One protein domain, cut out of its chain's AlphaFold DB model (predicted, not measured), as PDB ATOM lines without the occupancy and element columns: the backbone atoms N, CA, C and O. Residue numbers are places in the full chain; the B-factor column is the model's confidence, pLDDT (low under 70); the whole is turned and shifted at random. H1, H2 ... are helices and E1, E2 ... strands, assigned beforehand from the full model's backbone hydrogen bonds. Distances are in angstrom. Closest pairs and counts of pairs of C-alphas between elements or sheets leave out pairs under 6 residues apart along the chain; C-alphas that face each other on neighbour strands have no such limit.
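This is residues 72 to 135 of the 145 residues of an uncharacterized protein of Bdellovibrionales bacterium GWA2_49_15 (UniProt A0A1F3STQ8). This is a loose, drawn-out model with the strand hairpin E1 and E2 at one end, a loop of residues 122 to 135 that folds back on itself at the other, and three helices between them. The centres of H1, H2 and the long H3 make a triangle; H1 lies nearest the middle, H2 follows straight on from the hairpin, and H3 runs from close to the last turns of H2 towards the loop, while residues 102 to 107, where H2 passes into H3, stick out. The printed part has 64 residues, with three named helices and two named strands in the order H1, E1, E2, H2, H3; the sheet is E1 - E2, antiparallel, and the class is mostly helix. The whole is loose, with a radius of gyration of the C-alphas of 14.3 A, and it spans 49 by 21 by 15 A, a rod.

H1 is residues 72 to 82, 15.7 A from first to last C-alpha, and begins at C-alpha 72 at (241.293, 207.702, 209.194). E1 is residues 86 to 89, 10.0 A long, and E2 is residues 92 to 95, 10.4 A long; between them C-alpha 91 is at (241.776, 187.191, 230.589). H2 is residues 96 to 103, 10.7 A long. H3 is residues 105 to 121, 24.3 A long, and ends at C-alpha 121 at (230.979, 221.664, 209.166).

H1 touches H2 at a steep tilt of 62 degrees, opposite ways, and their closest C-alphas are those of Glu 76 and Val 97, 6.9 A apart. H1 and H3 only just touch, with 3 pairs of C-alphas within 8 A, and H3 does so with residues 112 to 115 alone. Their closest C-alphas, of Phe 75 and Arg 112, are 6.1 A apart, and their lines are about perpendicular, at 87 degrees. H1 is apart from E2. E1 and E2 form an antiparallel hairpin with 146 degrees between their directions; N 87 and O 94 are within hydrogen-bond range at 2.8 A, as are N 94 and O 87 at 3.0 A. The closest C-alphas of E1 and H2, of Glu 86 and Thr 96, are 5.1 A apart. H2 and H3 are close but not clearly touching, with the C-alphas of Lys 101 and Trp 108 closest at 5.8 A. H3 is apart from both strands. In H1, H2 and H3 every O i to N i+4 pair is within hydrogen-bond range.

The two C-alphas farthest apart, of Trp 91 and Phe 128, are 48.7 A apart. The printed part has no cut, and its four links are tight. The mean pLDDT of the printed part is 95.7, and no printed residue is under 70.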
ATOM      1  N   ASP A  72     241.268 208.964 208.449       95.06
ATOM      2  CA  ASP A  72     241.293 207.702 209.194       95.06
ATOM      3  C   ASP A  72     242.209 207.774 210.422       95.06
ATOM      4  O   ASP A  72     241.795 207.408 211.519       95.06
ATOM      5  N   GLU A  73     243.421 208.309 210.262       95.94
ATOM      6  CA  GLU A  73     244.382 208.460 211.359       95.94
ATOM      7  C   GLU A  73     243.897 209.493 212.382       95.94
ATOM      8  O   GLU A  73     243.889 209.220 213.581       95.94
ATOM      9  N   ALA A  74     243.396 210.642 211.916       96.31
ATOM     10  CA  ALA A  74     242.843 211.681 212.783       96.31
ATOM     11  C   ALA A  74     241.653 211.164 213.613       96.31
ATOM     12  O   ALA A  74     241.548 211.443 214.811       96.31
ATOM     13  N   PHE A  75     240.776 210.367 212.997       97.06
ATOM     14  CA  PHE A  75     239.668 209.731 213.698       97.06
ATOM     15  C   PHE A  75     240.164 208.718 214.734       97.06
ATOM     16  O   PHE A  75     239.702 208.736 215.875       97.06
ATOM     17  N   GLU A  76     241.128 207.865 214.385       96.94
ATOM     18  CA  GLU A  76     241.725 206.917 215.330       96.94
ATOM     19  C   GLU A  76     242.344 207.614 216.541       96.94
ATOM     20  O   GLU A  76     242.081 207.210 217.677       96.94
ATOM     21  N   ASP A  77     243.098 208.688 216.317       96.19
ATOM     22  CA  ASP A  77     243.686 209.498 217.379       96.19
ATOM     23  C   ASP A  77     242.608 210.133 218.266       96.19
ATOM     24  O   ASP A  77     242.737 210.144 219.496       96.19
ATOM     25  N   SER A  78     241.491 210.579 217.677       95.75
ATOM     26  CA  SER A  78     240.346 211.088 218.438       95.75
ATOM     27  C   SER A  78     239.770 210.022 219.382       95.75
ATOM     28  O   SER A  78     239.544 210.295 220.566       95.75
ATOM     29  N   ILE A  79     239.633 208.775 218.918       96.25
ATOM     30  CA  ILE A  79     239.153 207.653 219.733       96.25
ATOM     31  C   ILE A  79     240.175 207.310 220.820       96.25
ATOM     32  O   ILE A  79     239.801 207.167 221.985       96.25
ATOM     33  N   ARG A  80     241.468 207.250 220.487       95.38
ATOM     34  CA  ARG A  80     242.549 206.997 221.459       95.38
ATOM     35  C   ARG A  80     242.649 208.082 222.530       95.38
ATOM     36  O   ARG A  80     243.055 207.796 223.649       95.38
ATOM     37  N   SER A  81     242.252 209.315 222.220       95.62
ATOM     38  CA  SER A  81     242.189 210.391 223.215       95.62
ATOM     39  C   SER A  81     241.020 210.234 224.201       95.62
ATOM     40  O   SER A  81     241.098 210.703 225.338       95.62
ATOM     41  N   CYS A  82     239.946 209.554 223.783       95.00
ATOM     42  CA  CYS A  82     238.721 209.378 224.565       95.00
ATOM     43  C   CYS A  82     238.696 208.076 225.377       95.00
ATOM     44  O   CYS A  82     238.045 208.012 226.423       95.00
ATOM     45  N   TYR A  83     239.379 207.036 224.898       94.56
ATOM     46  CA  TYR A  83     239.354 205.695 225.476       94.56
ATOM     47  C   TYR A  83     240.763 205.199 225.826       94.56
ATOM     48  O   TYR A  83     241.741 205.656 225.242       94.56
ATOM     49  N   PRO A  84     240.902 204.245 226.765       95.62
ATOM     50  CA  PRO A  84     242.192 203.624 227.053       95.62
ATOM     51  C   PRO A  84     242.796 202.958 225.814       95.62
ATOM     52  O   PRO A  84     242.066 202.398 224.997       95.62
ATOM     53  N   GLU A  85     244.124 202.941 225.718       95.50
ATOM     54  CA  GLU A  85     244.848 202.293 224.614       95.50
ATOM     55  C   GLU A  85     244.545 200.787 224.528       95.50
ATOM     56  O   GLU A  85     244.316 200.256 223.442       95.50
ATOM     57  N   GLU A  86     244.441 200.120 225.681       97.25
ATOM     58  CA  GLU A  86     244.139 198.693 225.780       97.25
ATOM     59  C   GLU A  86     242.821 198.418 226.523       97.25
ATOM     60  O   GLU A  86     242.518 199.025 227.554       97.25
ATOM     61  N   THR A  87     242.066 197.429 226.041       96.50
ATOM     62  CA  THR A  87     240.823 196.933 226.640       96.50
ATOM     63  C   THR A  87     240.965 195.468 227.053       96.50
ATOM     64  O   THR A  87     241.380 194.609 226.270       96.50
ATOM     65  N   GLN A  88     240.565 195.155 228.287       96.56
ATOM     66  CA  GLN A  88     240.551 193.790 228.808       96.56
ATOM     67  C   GLN A  88     239.200 193.105 228.549       96.56
ATOM     68  O   GLN A  88     238.152 193.590 228.975       96.56
ATOM     69  N   VAL A  89     239.226 191.922 227.930       95.19
ATOM     70  CA  VAL A  89     238.053 191.052 227.739       95.19
ATOM     71  C   VAL A  89     238.341 189.688 228.361       95.19
ATOM     72  O   VAL A  89     239.100 188.874 227.831       95.19
ATOM     73  N   GLY A  90     237.749 189.429 229.529       95.19
ATOM     74  CA  GLY A  90     238.070 188.242 230.323       95.19
ATOM     75  C   GLY A  90     239.535 188.255 230.777       95.19
ATOM     76  O   GLY A  90     239.939 189.125 231.546       95.19
ATOM     77  N   TRP A  91     240.331 187.289 230.314       95.75
ATOM     78  CA  TRP A  91     241.776 187.191 230.589       95.75
ATOM     79  C   TRP A  91     242.661 187.665 229.422       95.75
ATOM     80  O   TRP A  91     243.870 187.441 229.452       95.75
ATOM     81  N   MET A  92     242.073 188.255 228.378       96.75
ATOM     82  CA  MET A  92     242.779 188.743 227.190       96.75
ATOM     83  C   MET A  92     242.837 190.274 227.188       96.75
ATOM     84  O   MET A  92     241.897 190.919 227.658       96.75
ATOM     85  N   THR A  93     243.905 190.832 226.621       97.44
ATOM     86  CA  THR A  93     244.110 192.275 226.431       97.44
ATOM     87  C   THR A  93     244.212 192.564 224.937       97.44
ATOM     88  O   THR A  93     244.920 191.850 224.226       97.44
ATOM     89  N   PHE A  94     243.494 193.582 224.472       97.12
ATOM     90  CA  PHE A  94     243.431 193.988 223.067       97.12
ATOM     91  C   PHE A  94     243.670 195.489 222.937       97.12
ATOM     92  O   PHE A  94     243.302 196.232 223.841       97.12
ATOM     93  N   ASP A  95     244.199 195.935 221.797       97.88
ATOM     94  CA  ASP A  95     244.144 197.352 221.426       97.88
ATOM     95  C   ASP A  95     242.679 197.765 221.228       97.88
ATOM     96  O   ASP A  95     241.908 197.069 220.560       97.88
ATOM     97  N   THR A  96     242.283 198.872 221.851       96.06
ATOM     98  CA  THR A  96     240.882 199.308 221.887       96.06
ATOM     99  C   THR A  96     240.353 199.668 220.501       96.06
ATOM    100  O   THR A  96     239.239 199.274 220.152       96.06
ATOM    101  N   VAL A  97     241.142 200.372 219.690       96.88
ATOM    102  CA  VAL A  97     240.742 200.796 218.341       96.88
ATOM    103  C   VAL A  97     240.626 199.588 217.416       96.88
ATOM    104  O   VAL A  97     239.608 199.417 216.747       96.88
ATOM    105  N   GLU A  98     241.617 198.698 217.425       96.88
ATOM    106  CA  GLU A  98     241.596 197.477 216.617       96.88
ATOM    107  C   GLU A  98     240.459 196.536 217.039       96.88
ATOM    108  O   GLU A  98     239.813 195.897 216.198       96.88
ATOM    109  N   LEU A  99     240.143 196.482 218.336       96.38
ATOM    110  CA  LEU A  99     238.973 195.764 218.820       96.38
ATOM    111  C   LEU A  99     237.686 196.373 218.243       96.38
ATOM    112  O   LEU A  99     236.892 195.639 217.657       96.38
ATOM    113  N   MET A 100     237.490 197.692 218.332       95.06
ATOM    114  CA  MET A 100     236.297 198.362 217.790       95.06
ATOM    115  C   MET A 100     236.150 198.149 216.276       95.06
ATOM    116  O   MET A 100     235.088 197.715 215.823       95.06
ATOM    117  N   LYS A 101     237.227 198.361 215.508       96.06
ATOM    118  CA  LYS A 101     237.265 198.132 214.056       96.06
ATOM    119  C   LYS A 101     236.914 196.698 213.683       96.06
ATOM    120  O   LYS A 101     236.178 196.477 212.728       96.06
ATOM    121  N   SER A 102     237.456 195.716 214.408       96.62
ATOM    122  CA  SER A 102     237.266 194.299 214.080       96.62
ATOM    123  C   SER A 102     235.884 193.766 214.454       96.62
ATOM    124  O   SER A 102     235.390 192.866 213.775       96.62
ATOM    125  N   GLN A 103     235.257 194.295 215.513       96.25
ATOM    126  CA  GLN A 103     233.936 193.837 215.950       96.25
ATOM    127  C   GLN A 103     232.803 194.399 215.087       96.25
ATOM    128  O   GLN A 103     231.883 193.652 214.752       96.25
ATOM    129  N   ASP A 104     232.867 195.680 214.711       96.69
ATOM    130  CA  ASP A 104     231.881 196.291 213.814       96.69
ATOM    131  C   ASP A 104     232.534 197.279 212.828       96.69
ATOM    132  O   ASP A 104     232.509 198.499 213.033       96.69
ATOM    133  N   PRO A 105     233.097 196.770 211.716       96.56
ATOM    134  CA  PRO A 105     233.736 197.608 210.704       96.56
ATOM    135  C   PRO A 105     232.777 198.604 210.038       96.56
ATOM    136  O   PRO A 105     233.211 199.645 209.542       96.56
ATOM    137  N   LEU A 106     231.479 198.281 209.978       97.19
ATOM    138  CA  LEU A 106     230.490 199.137 209.329       97.19
ATOM    139  C   LEU A 106     230.142 200.323 210.227       97.19
ATOM    140  O   LEU A 106     230.154 201.459 209.757       97.19
ATOM    141  N   SER A 107     229.881 200.065 211.510       96.75
ATOM    142  CA  SER A 107     229.665 201.133 212.485       96.75
ATOM    143  C   SER A 107     230.906 202.010 212.635       96.75
ATOM    144  O   SER A 107     230.760 203.223 212.743       96.75
ATOM    145  N   TRP A 108     232.109 201.424 212.606       97.44
ATOM    146  CA  TRP A 108     233.362 202.185 212.623       97.44
ATOM    147  C   TRP A 108     233.442 203.160 211.447       97.44
ATOM    148  O   TRP A 108     233.706 204.345 211.631       97.44
ATOM    149  N   LYS A 109     233.155 202.666 210.237       97.44
ATOM    150  CA  LYS A 109     233.145 203.488 209.029       97.44
ATOM    151  C   LYS A 109     232.143 204.643 209.121       97.44
ATOM    152  O   LYS A 109     232.508 205.760 208.782       97.44
ATOM    153  N   PHE A 110     230.918 204.394 209.589       97.69
ATOM    154  CA  PHE A 110     229.933 205.468 209.744       97.69
ATOM    155  C   PHE A 110     230.370 206.517 210.765       97.69
ATOM    156  O   PHE A 110     230.262 207.699 210.474       97.69
ATOM    157  N   ALA A 111     230.926 206.104 211.905       96.94
ATOM    158  CA  ALA A 111     231.433 207.043 212.902       96.94
ATOM    159  C   ALA A 111     232.580 207.914 212.355       96.94
ATOM    160  O   ALA A 111     232.634 209.108 212.627       96.94
ATOM    161  N   ARG A 112     233.467 207.331 211.540       97.44
ATOM    162  CA  ARG A 112     234.562 208.041 210.863       97.44
ATOM    163  C   ARG A 112     234.047 209.035 209.811       97.44
ATOM    164  O   ARG A 112     234.542 210.154 209.754       97.44
ATOM    165  N   ASP A 113     233.041 208.651 209.022       97.12
ATOM    166  CA  ASP A 113     232.409 209.531 208.019       97.12
ATOM    167  C   ASP A 113     231.607 210.679 208.691       97.12
ATOM    168  O   ASP A 113     231.585 211.811 208.200       97.12
ATOM    169  N   GLU A 114     230.959 210.411 209.831       97.44
ATOM    170  CA  GLU A 114     230.299 211.437 210.655       97.44
ATOM    171  C   GLU A 114     231.321 212.417 211.241       97.44
ATOM    172  O   GLU A 114     231.134 213.625 211.124       97.44
ATOM    173  N   TYR A 115     232.434 211.912 211.780       97.25
ATOM    174  CA  TYR A 115     233.536 212.733 212.284       97.25
ATOM    175  C   TYR A 115     234.109 213.670 211.210       97.25
ATOM    176  O   TYR A 115     234.286 214.859 211.463       97.25
ATOM    177  N   GLU A 116     234.345 213.170 209.994       96.81
ATOM    178  CA  GLU A 116     234.773 213.993 208.853       96.81
ATOM    179  C   GLU A 116     233.773 215.120 208.559       96.81
ATOM    180  O   GLU A 116     234.157 216.281 208.408       96.81
ATOM    181  N   SER A 117     232.482 214.781 208.535       96.56
ATOM    182  CA  SER A 117     231.405 215.738 208.268       96.56
ATOM    183  C   SER A 117     231.313 216.819 209.352       96.56
ATOM    184  O   SER A 117     231.060 217.983 209.042       96.56
ATOM    185  N   GLU A 118     231.520 216.451 210.620       96.94
ATOM    186  CA  GLU A 118     231.573 217.393 211.742       96.94
ATOM    187  C   GLU A 118     232.779 218.329 211.623       96.94
ATOM    188  O   GLU A 118     232.610 219.547 211.699       96.94
ATOM    189  N   LEU A 119     233.972 217.789 211.351       96.75
ATOM    190  CA  LEU A 119     235.175 218.597 211.145       96.75
ATOM    191  C   LEU A 119     235.017 219.589 209.985       96.75
ATOM    192  O   LEU A 119     235.450 220.737 210.103       96.75
ATOM    193  N   GLU A 120     234.422 219.164 208.866       95.25
ATOM    194  CA  GLU A 120     234.171 220.050 207.723       95.25
ATOM    195  C   GLU A 120     233.120 221.116 208.064       95.25
ATOM    196  O   GLU A 120     233.300 222.290 207.733       95.25
ATOM    197  N   SER A 121     232.037 220.736 208.750       94.44
ATOM    198  CA  SER A 121     230.979 221.664 209.166       94.44
ATOM    199  C   SER A 121     231.490 222.736 210.131       94.44
ATOM    200  O   SER A 121     231.069 223.891 210.041       94.44
ATOM    201  N   ASP A 122     232.403 222.369 211.027       95.19
ATOM    202  CA  ASP A 122     233.054 223.284 211.969       95.19
ATOM    203  C   ASP A 122     234.206 224.081 211.326       95.19
ATOM    204  O   ASP A 122     234.913 224.822 212.009       95.19
ATOM    205  N   GLU A 123     234.405 223.932 210.012       93.50
ATOM    206  CA  GLU A 123     235.500 224.502 209.224       93.50
ATOM    207  C   GLU A 123     236.909 224.146 209.760       93.50
ATOM    208  O   GLU A 123     237.889 224.794 209.401       93.50
ATOM    209  N   GLN A 124     237.054 223.099 210.584       95.69
ATOM    210  CA  GLN A 124     238.358 222.645 211.095       95.69
ATOM    211  C   GLN A 124     239.215 222.022 209.997       95.69
ATOM    212  O   GLN A 124     240.442 222.141 210.016       95.69
ATOM    213  N   ILE A 125     238.562 221.376 209.034       96.69
ATOM    214  CA  ILE A 125     239.165 220.931 207.784       96.69
ATOM    215  C   ILE A 125     238.466 221.614 206.614       96.69
ATOM    216  O   ILE A 125     237.267 221.888 206.653       96.69
ATOM    217  N   ILE A 126     239.217 221.895 205.555       95.38
ATOM    218  CA  ILE A 126     238.704 222.578 204.368       95.38
ATOM    219  C   ILE A 126     239.172 221.839 203.120       95.38
ATOM    220  O   ILE A 126     240.360 221.566 202.956       95.38
ATOM    221  N   SER A 127     238.230 221.567 202.215       94.25
ATOM    222  CA  SER A 127     238.513 221.044 200.878       94.25
ATOM    223  C   SER A 127     238.319 222.101 199.790       94.25
ATOM    224  O   SER A 127     237.347 222.865 199.808       94.25
ATOM    225  N   PHE A 128     239.208 222.097 198.796       91.62
ATOM    226  CA  PHE A 128     239.149 222.953 197.604       91.62
ATOM    227  C   PHE A 128     238.855 222.174 196.310       91.62
ATOM    228  O   PHE A 128     238.782 222.763 195.235       91.62
ATOM    229  N   ASP A 129     238.645 220.861 196.402       90.44
ATOM    230  CA  ASP A 129     238.477 219.947 195.266       90.44
ATOM    231  C   ASP A 129     237.228 219.055 195.399       90.44
ATOM    232  O   ASP A 129     237.161 217.960 194.844       90.44
ATOM    233  N   ASN A 130     236.200 219.574 196.078       88.38
ATOM    234  CA  ASN A 130     234.917 218.909 196.341       88.38
ATOM    235  C   ASN A 130     235.033 217.642 197.205       88.38
ATOM    236  O   ASN A 130     234.370 216.643 196.928       88.38
ATOM    237  N   GLY A 131     235.855 217.699 198.251       88.38
ATOM    238  CA  GLY A 131     235.984 216.639 199.249       88.38
ATOM    239  C   GLY A 131     236.933 215.514 198.842       88.38
ATOM    240  O   GLY A 131     236.890 214.444 199.437       88.38
ATOM    241  N   ALA A 132     237.773 215.708 197.817       89.62
ATOM    242  CA  ALA A 132     238.778 214.704 197.467       89.62
ATOM    243  C   ALA A 132     240.030 214.828 198.348       89.62
ATOM    244  O   ALA A 132     240.626 213.814 198.709       89.62
ATOM    245  N   THR A 133     240.403 216.052 198.721       93.56
ATOM    246  CA  THR A 133     241.460 216.351 199.686       93.56
ATOM    247  C   THR A 133     240.999 217.406 200.679       93.56
ATOM    248  O   THR A 133     240.314 218.372 200.331       93.56
ATOM    249  N   TYR A 134     241.404 217.213 201.928       95.94
ATOM    250  CA  TYR A 134     241.152 218.127 203.032       95.94
ATOM    251  C   TYR A 134     242.480 218.606 203.606       95.94
ATOM    252  O   TYR A 134     243.449 217.849 203.655       95.94
ATOM    253  N   TYR A 135     242.506 219.850 204.067       96.75
ATOM    254  CA  TYR A 135     243.632 220.458 204.773       96.75
ATOM    255  C   TYR A 135     243.142 221.035 206.096       96.75
ATOM    256  O   TYR A 135     242.000 221.498 206.178       96.75
TER     257      TYR A 135